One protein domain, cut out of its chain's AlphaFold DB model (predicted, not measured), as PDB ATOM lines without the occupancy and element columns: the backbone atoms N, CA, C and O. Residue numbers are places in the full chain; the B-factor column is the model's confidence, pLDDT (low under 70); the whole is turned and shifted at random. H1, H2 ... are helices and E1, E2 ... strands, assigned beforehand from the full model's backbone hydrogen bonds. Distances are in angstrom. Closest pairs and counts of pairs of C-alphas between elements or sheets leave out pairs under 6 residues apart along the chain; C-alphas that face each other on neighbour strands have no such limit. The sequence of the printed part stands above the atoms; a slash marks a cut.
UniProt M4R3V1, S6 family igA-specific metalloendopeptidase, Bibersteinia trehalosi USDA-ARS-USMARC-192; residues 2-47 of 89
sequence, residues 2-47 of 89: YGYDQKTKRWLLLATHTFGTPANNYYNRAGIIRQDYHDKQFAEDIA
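AT A GLANCE: This is residues 2 to 47 of the 89 residues of the protein "S6 family igA-specific metalloendopeptidase" of Bibersteinia trehalosi USDA-ARS-USMARC-192 (UniProt M4R3V1). Two antiparallel hairpins and one helix make an open, three-armed shape with no closed core: the hairpin of E3 and E4 and the helix H1 extend to opposite ends of the long axis, and the hairpin of E1 and E2 branches off to the side between them. Residues 36 to 47, of which 36 to 45 belong to H1, stick out free at one end, and residues 5 to 10 stick out at the tip of the first hairpin. The printed part has 46 residues with four named strands and one named helix, in the order E1, E2, E3, E4, H1; the class is mixed, helices and strands, with two sheets of two antiparallel strands, E1 - E2 and E3 - E4. The whole is extended, with a radius of gyration of the C-alphas of 15.1 A, and flat, spanning 49 by 27 by 10 A.

IN THESE COORDINATES: Find C-alpha 2 at (198.257, 187.086, 254.242); there E1 begins, residues 2 to 5, 9.7 A long. Next look at E2, residues 10 to 13, 10.1 A long. E3, residues 15 to 20, is the longest strand by residues and measures 13.8 A from its start at C-alpha 15, (192.514, 183.616, 251.605). E4, residues 28 to 32, covers 12.4 A. From Gln 35 the helix H1, residues 35 to 45, runs 15.4 A to C-alpha 45 at (195.467, 161.258, 253.273).

HOW THE PARTS SIT: Start with E1 and E2, a hairpin with a tight link, antiparallel at 144 degrees between their directions. Look for N 12 and O 3, 2.8 A apart, and N 5 and O 10, 2.9 A apart, both within hydrogen-bond range. After Leu 14, E2 runs on into E3 across a break of 1 residue, at 47 degrees, and these two meet only through their link. The closest C-alphas of E1 and E3 are those of Tyr 2 and Ala 15, 7.2 A apart. E3 and E4 are the second hairpin, antiparallel at 149 degrees; N 16 and O 31 are 2.9 A apart, and N 29 and O 19 are 3.0 A apart, within hydrogen-bond range. A tight link of 2 residues leads from E4 to H1, in which every O i to N i+4 pair is within hydrogen-bond range. H1 is apart from E1, E2 and E3, and E4 is apart from E1 and E2.

THE WHOLE: The two C-alphas farthest apart are those of Asn 24 and Ala 47, at 49.7 A. The printed part has no cut and no long link; the link from E3 to E4, 7 residues, is short but not tight. The mean pLDDT of the printed part is 86.6, and residues 21 to 26 are under 70.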
ATOM      1  N   TYR A   2     197.724 187.363 252.911       94.00
ATOM      2  CA  TYR A   2     198.257 187.086 254.242       94.00
ATOM      3  C   TYR A   2     197.812 188.177 255.214       94.00
ATOM      4  O   TYR A   2     197.660 189.328 254.810       94.00
ATOM      5  N   GLY A   3     197.617 187.820 256.478       94.75
ATOM      6  CA  GLY A   3     197.372 188.771 257.559       94.75
ATOM      7  C   GLY A   3     198.245 188.451 258.763       94.75
ATOM      8  O   GLY A   3     198.604 187.295 258.986       94.75
ATOM      9  N   TYR A   4     198.618 189.482 259.516       97.19
ATOM     10  CA  TYR A   4     199.431 189.325 260.714       97.19
ATOM     11  C   TYR A   4     198.541 189.138 261.940       97.19
ATOM     12  O   TYR A   4     197.765 190.028 262.291       97.19
ATOM     13  N   ASP A   5     198.666 187.993 262.606       96.94
ATOM     14  CA  ASP A   5     197.995 187.737 263.876       96.94
ATOM     15  C   ASP A   5     198.824 188.319 265.026       96.94
ATOM     16  O   ASP A   5     199.890 187.812 265.388       96.94
ATOM     17  N   GLN A   6     198.309 189.385 265.642       97.25
ATOM     18  CA  GLN A   6     198.967 190.037 266.769       97.25
ATOM     19  C   GLN A   6     198.987 189.199 268.051       97.25
ATOM     20  O   GLN A   6     199.834 189.467 268.905       97.25
ATOM     21  N   LYS A   7     198.092 188.218 268.217       97.50
ATOM     22  CA  LYS A   7     198.055 187.354 269.402       97.50
ATOM     23  C   LYS A   7     199.152 186.299 269.332       97.50
ATOM     24  O   LYS A   7     199.899 186.141 270.291       97.50
ATOM     25  N   THR A   8     199.272 185.618 268.193       96.88
ATOM     26  CA  THR A   8     200.291 184.571 267.986       96.88
ATOM     27  C   THR A   8     201.596 185.086 267.368       96.88
ATOM     28  O   THR A   8     202.535 184.312 267.207       96.88
ATOM     29  N   LYS A   9     201.681 186.393 267.072       97.81
ATOM     30  CA  LYS A   9     202.867 187.099 266.547       97.81
ATOM     31  C   LYS A   9     203.426 186.475 265.262       97.81
ATOM     32  O   LYS A   9     204.637 186.356 265.095       97.81
ATOM     33  N   ARG A  10     202.546 186.074 264.339       97.50
ATOM     34  CA  ARG A  10     202.936 185.452 263.061       97.50
ATOM     35  C   ARG A  10     202.030 185.858 261.904       97.50
ATOM     36  O   ARG A  10     200.867 186.205 262.095       97.50
ATOM     37  N   TRP A  11     202.569 185.768 260.693       97.25
ATOM     38  CA  TRP A  11     201.795 185.895 259.461       97.25
ATOM     39  C   TRP A  11     201.053 184.596 259.157       97.25
ATOM     40  O   TRP A  11     201.623 183.511 259.256       97.25
ATOM     41  N   LEU A  12     199.788 184.717 258.767       95.31
ATOM     42  CA  LEU A  12     198.910 183.606 258.418       95.31
ATOM     43  C   LEU A  12     198.375 183.786 257.000       95.31
ATOM     44  O   LEU A  12     198.038 184.900 256.594       95.31
ATOM     45  N   LEU A  13     198.275 182.687 256.252       94.19
ATOM     46  CA  LEU A  13     197.544 182.660 254.988       94.19
ATOM     47  C   LEU A  13     196.041 182.701 255.296       94.19
ATOM     48  O   LEU A  13     195.531 181.812 255.967       94.19
ATOM     49  N   LEU A  14     195.341 183.727 254.810       92.00
ATOM     50  CA  LEU A  14     193.926 183.953 255.138       92.00
ATOM     51  C   LEU A  14     192.973 183.588 254.004       92.00
ATOM     52  O   LEU A  14     191.860 183.133 254.254       92.00
ATOM     53  N   ALA A  15     193.378 183.826 252.759       91.12
ATOM     54  CA  ALA A  15     192.514 183.616 251.605       91.12
ATOM     55  C   ALA A  15     193.309 183.467 250.307       91.12
ATOM     56  O   ALA A  15     194.409 184.021 250.174       91.12
ATOM     57  N   THR A  16     192.711 182.807 249.322       90.38
ATOM     58  CA  THR A  16     193.186 182.764 247.934       90.38
ATOM     59  C   THR A  16     192.361 183.717 247.070       90.38
ATOM     60  O   THR A  16     191.196 183.996 247.356       90.38
ATOM     61  N   HIS A  17     192.975 184.286 246.032       86.44
ATOM     62  CA  HIS A  17     192.251 185.128 245.081       86.44
ATOM     63  C   HIS A  17     191.269 184.263 244.282       86.44
ATOM     64  O   HIS A  17     191.675 183.229 243.756       86.44
ATOM     65  N   THR A  18     190.004 184.680 244.185       83.75
ATOM     66  CA  THR A  18     189.002 183.973 243.374       83.75
ATOM     67  C   THR A  18     188.750 184.712 242.071       83.75
ATOM     68  O   THR A  18     189.055 184.183 241.007       83.75
ATOM     69  N   PHE A  19     188.252 185.945 242.136       77.94
ATOM     70  CA  PHE A  19     188.114 186.823 240.975       77.94
ATOM     71  C   PHE A  19     187.992 188.293 241.403       77.94
ATOM     72  O   PHE A  19     187.569 188.607 242.520       77.94
ATOM     73  N   GLY A  20     188.321 189.195 240.484       71.75
ATOM     74  CA  GLY A  20     188.091 190.637 240.582       71.75
ATOM     75  C   GLY A  20     187.565 191.155 239.245       71.75
ATOM     76  O   GLY A  20     187.743 190.503 238.214       71.75
ATOM     77  N   THR A  21     186.882 192.298 239.239       66.94
ATOM     78  CA  THR A  21     186.424 192.906 237.980       66.94
ATOM     79  C   THR A  21     187.573 193.645 237.294       66.94
ATOM     80  O   THR A  21     188.177 194.517 237.927       66.94
ATOM     81  N   PRO A  22     187.889 193.353 236.017       61.97
ATOM     82  CA  PRO A  22     188.880 194.123 235.289       61.97
ATOM     83  C   PRO A  22     188.267 195.464 234.867       61.97
ATOM     84  O   PRO A  22     187.205 195.498 234.252       61.97
ATOM     85  N   ALA A  23     188.978 196.541 235.200       61.44
ATOM     86  CA  ALA A  23     188.688 197.942 234.897       61.44
ATOM     87  C   ALA A  23     187.412 198.531 235.549       61.44
ATOM     88  O   ALA A  23     186.284 198.119 235.302       61.44
ATOM     89  N   ASN A  24     187.623 199.580 236.350       59.56
ATOM     90  CA  ASN A  24     186.639 200.535 236.892       59.56
ATOM     91  C   ASN A  24     185.833 200.173 238.153       59.56
ATOM     92  O   ASN A  24     185.132 201.049 238.647       59.56
ATOM     93  N   ASN A  25     185.983 198.986 238.752       56.91
ATOM     94  CA  ASN A  25     185.416 198.683 240.077       56.91
ATOM     95  C   ASN A  25     186.448 197.964 240.968       56.91
ATOM     96  O   ASN A  25     186.830 196.826 240.710       56.91
ATOM     97  N   TYR A  26     186.920 198.649 242.016       67.56
ATOM     98  CA  TYR A  26     188.023 198.227 242.893       67.56
ATOM     99  C   TYR A  26     187.589 197.236 243.985       67.56
ATOM    100  O   TYR A  26     187.784 197.495 245.172       67.56
ATOM    101  N   TYR A  27     187.002 196.098 243.621       70.00
ATOM    102  CA  TYR A  27     186.801 195.023 244.591       70.00
ATOM    103  C   TYR A  27     187.453 193.727 244.116       70.00
ATOM    104  O   TYR A  27     187.205 193.227 243.021       70.00
ATOM    105  N   ASN A  28     188.306 193.182 244.980       73.88
ATOM    106  CA  ASN A  28     188.836 191.835 244.851       73.88
ATOM    107  C   ASN A  28     188.021 190.934 245.769       73.88
ATOM    108  O   ASN A  28     187.872 191.237 246.955       73.88
ATOM    109  N   ARG A  29     187.512 189.822 245.241       79.50
ATOM    110  CA  ARG A  29     186.920 188.779 246.072       79.50
ATOM    111  C   ARG A  29     187.970 187.707 246.333       79.50
ATOM    112  O   ARG A  29     188.738 187.323 245.452       79.50
ATOM    113  N   ALA A  30     188.012 187.245 247.574       85.00
ATOM    114  CA  ALA A  30     188.906 186.185 247.997       85.00
ATOM    115  C   ALA A  30     188.095 185.064 248.651       85.00
ATOM    116  O   ALA A  30     187.112 185.321 249.349       85.00
ATOM    117  N   GLY A  31     188.505 183.825 248.403       87.50
ATOM    118  CA  GLY A  31     187.996 182.650 249.095       87.50
ATOM    119  C   GLY A  31     188.787 182.466 250.381       87.50
ATOM    120  O   GLY A  31     190.001 182.277 250.327       87.50
ATOM    121  N   ILE A  32     188.120 182.569 251.529       91.38
ATOM    122  CA  ILE A  32     188.762 182.378 252.834       91.38
ATOM    123  C   ILE A  32     189.239 180.927 252.943       91.38
ATOM    124  O   ILE A  32     188.536 180.007 252.521       91.38
ATOM    125  N   ILE A  33     190.432 180.730 253.506       92.38
ATOM    126  CA  ILE A  33     190.957 179.396 253.791       92.38
ATOM    127  C   ILE A  33     190.005 178.682 254.749       92.38
ATOM    128  O   ILE A  33     189.720 179.153 255.850       92.38
ATOM    129  N   ARG A  34     189.515 177.526 254.309       92.31
ATOM    130  CA  ARG A  34     188.597 176.676 255.060       92.31
ATOM    131  C   ARG A  34     189.376 175.645 255.854       92.31
ATOM    132  O   ARG A  34     189.728 174.594 255.326       92.31
ATOM    133  N   GLN A  35     189.668 175.969 257.109       91.88
ATOM    134  CA  GLN A  35     190.417 175.073 257.987       91.88
ATOM    135  C   GLN A  35     189.728 173.706 258.125       91.88
ATOM    136  O   GLN A  35     190.389 172.687 258.004       91.88
ATOM    137  N   ASP A  36     188.400 173.682 258.251       93.06
ATOM    138  CA  ASP A  36     187.597 172.456 258.332       93.06
ATOM    139  C   ASP A  36     187.782 171.528 257.122       93.06
ATOM    140  O   ASP A  36     187.908 170.313 257.264       93.06
ATOM    141  N   TYR A  37     187.827 172.106 255.921       92.69
ATOM    142  CA  TYR A  37     188.082 171.360 254.697       92.69
ATOM    143  C   TYR A  37     189.510 170.807 254.670       92.69
ATOM    144  O   TYR A  37     189.704 169.639 254.345       92.69
ATOM    145  N   HIS A  38     190.504 171.623 255.028       90.00
ATOM    146  CA  HIS A  38     191.901 171.192 255.038       90.00
ATOM    147  C   HIS A  38     192.177 170.119 256.090       90.00
ATOM    148  O   HIS A  38     192.866 169.153 255.777       90.00
ATOM    149  N   ASP A  39     191.602 170.239 257.284       92.69
ATOM    150  CA  ASP A  39     191.723 169.230 258.337       92.69
ATOM    151  C   ASP A  39     191.101 167.901 257.882       92.69
ATOM    152  O   ASP A  39     191.681 166.839 258.096       92.69
ATOM    153  N   LYS A  40     189.959 167.954 257.178       92.50
ATOM    154  CA  LYS A  40     189.330 166.766 256.588       92.50
ATOM    155  C   LYS A  40     190.205 166.125 255.508       92.50
ATOM    156  O   LYS A  40     190.420 164.923 255.560       92.50
ATOM    157  N   GLN A  41     190.718 166.909 254.558       92.19
ATOM    158  CA  GLN A  41     191.601 166.394 253.501       92.19
ATOM    159  C   GLN A  41     192.890 165.798 254.083       92.19
ATOM    160  O   GLN A  41     193.309 164.716 253.695       92.19
ATOM    161  N   PHE A  42     193.484 166.459 255.079       90.12
ATOM    162  CA  PHE A  42     194.674 165.952 255.753       90.12
ATOM    163  C   PHE A  42     194.402 164.636 256.495       90.12
ATOM    164  O   PHE A  42     195.242 163.742 256.484       90.12
ATOM    165  N   ALA A  43     193.226 164.495 257.115       89.25
ATOM    166  CA  ALA A  43     192.814 163.251 257.759       89.25
ATOM    167  C   ALA A  43     192.510 162.122 256.757       89.25
ATOM    168  O   ALA A  43     192.711 160.961 257.095       89.25
ATOM    169  N   GLU A  44     192.041 162.442 255.546       89.56
ATOM    170  CA  GLU A  44     191.807 161.459 254.477       89.56
ATOM    171  C   GLU A  44     193.120 160.860 253.945       89.56
ATOM    172  O   GLU A  44     193.183 159.660 253.684       89.56
ATOM    173  N   ASP A  45     194.177 161.672 253.843       89.75
ATOM    174  CA  ASP A  45     195.467 161.258 253.273       89.75
ATOM    175  C   ASP A  45     196.421 160.601 254.289       89.75
ATOM    176  O   ASP A  45     197.489 160.098 253.927       89.75
ATOM    177  N   ILE A  46     196.059 160.585 255.573       91.12
ATOM    178  CA  ILE A  46     196.849 159.953 256.631       91.12
ATOM    179  C   ILE A  46     196.216 158.621 257.007       91.12
ATOM    180  O   ILE A  46     195.153 158.566 257.615       91.12
ATOM    181  N   ALA A  47     196.938 157.533 256.731       91.00
ATOM    182  CA  ALA A  47     196.530 156.178 257.103       91.00
ATOM    183  C   ALA A  47     196.252 156.019 258.613       91.00
ATOM    184  O   ALA A  47     195.406 155.225 259.018       91.00
TER     185      ALA A  47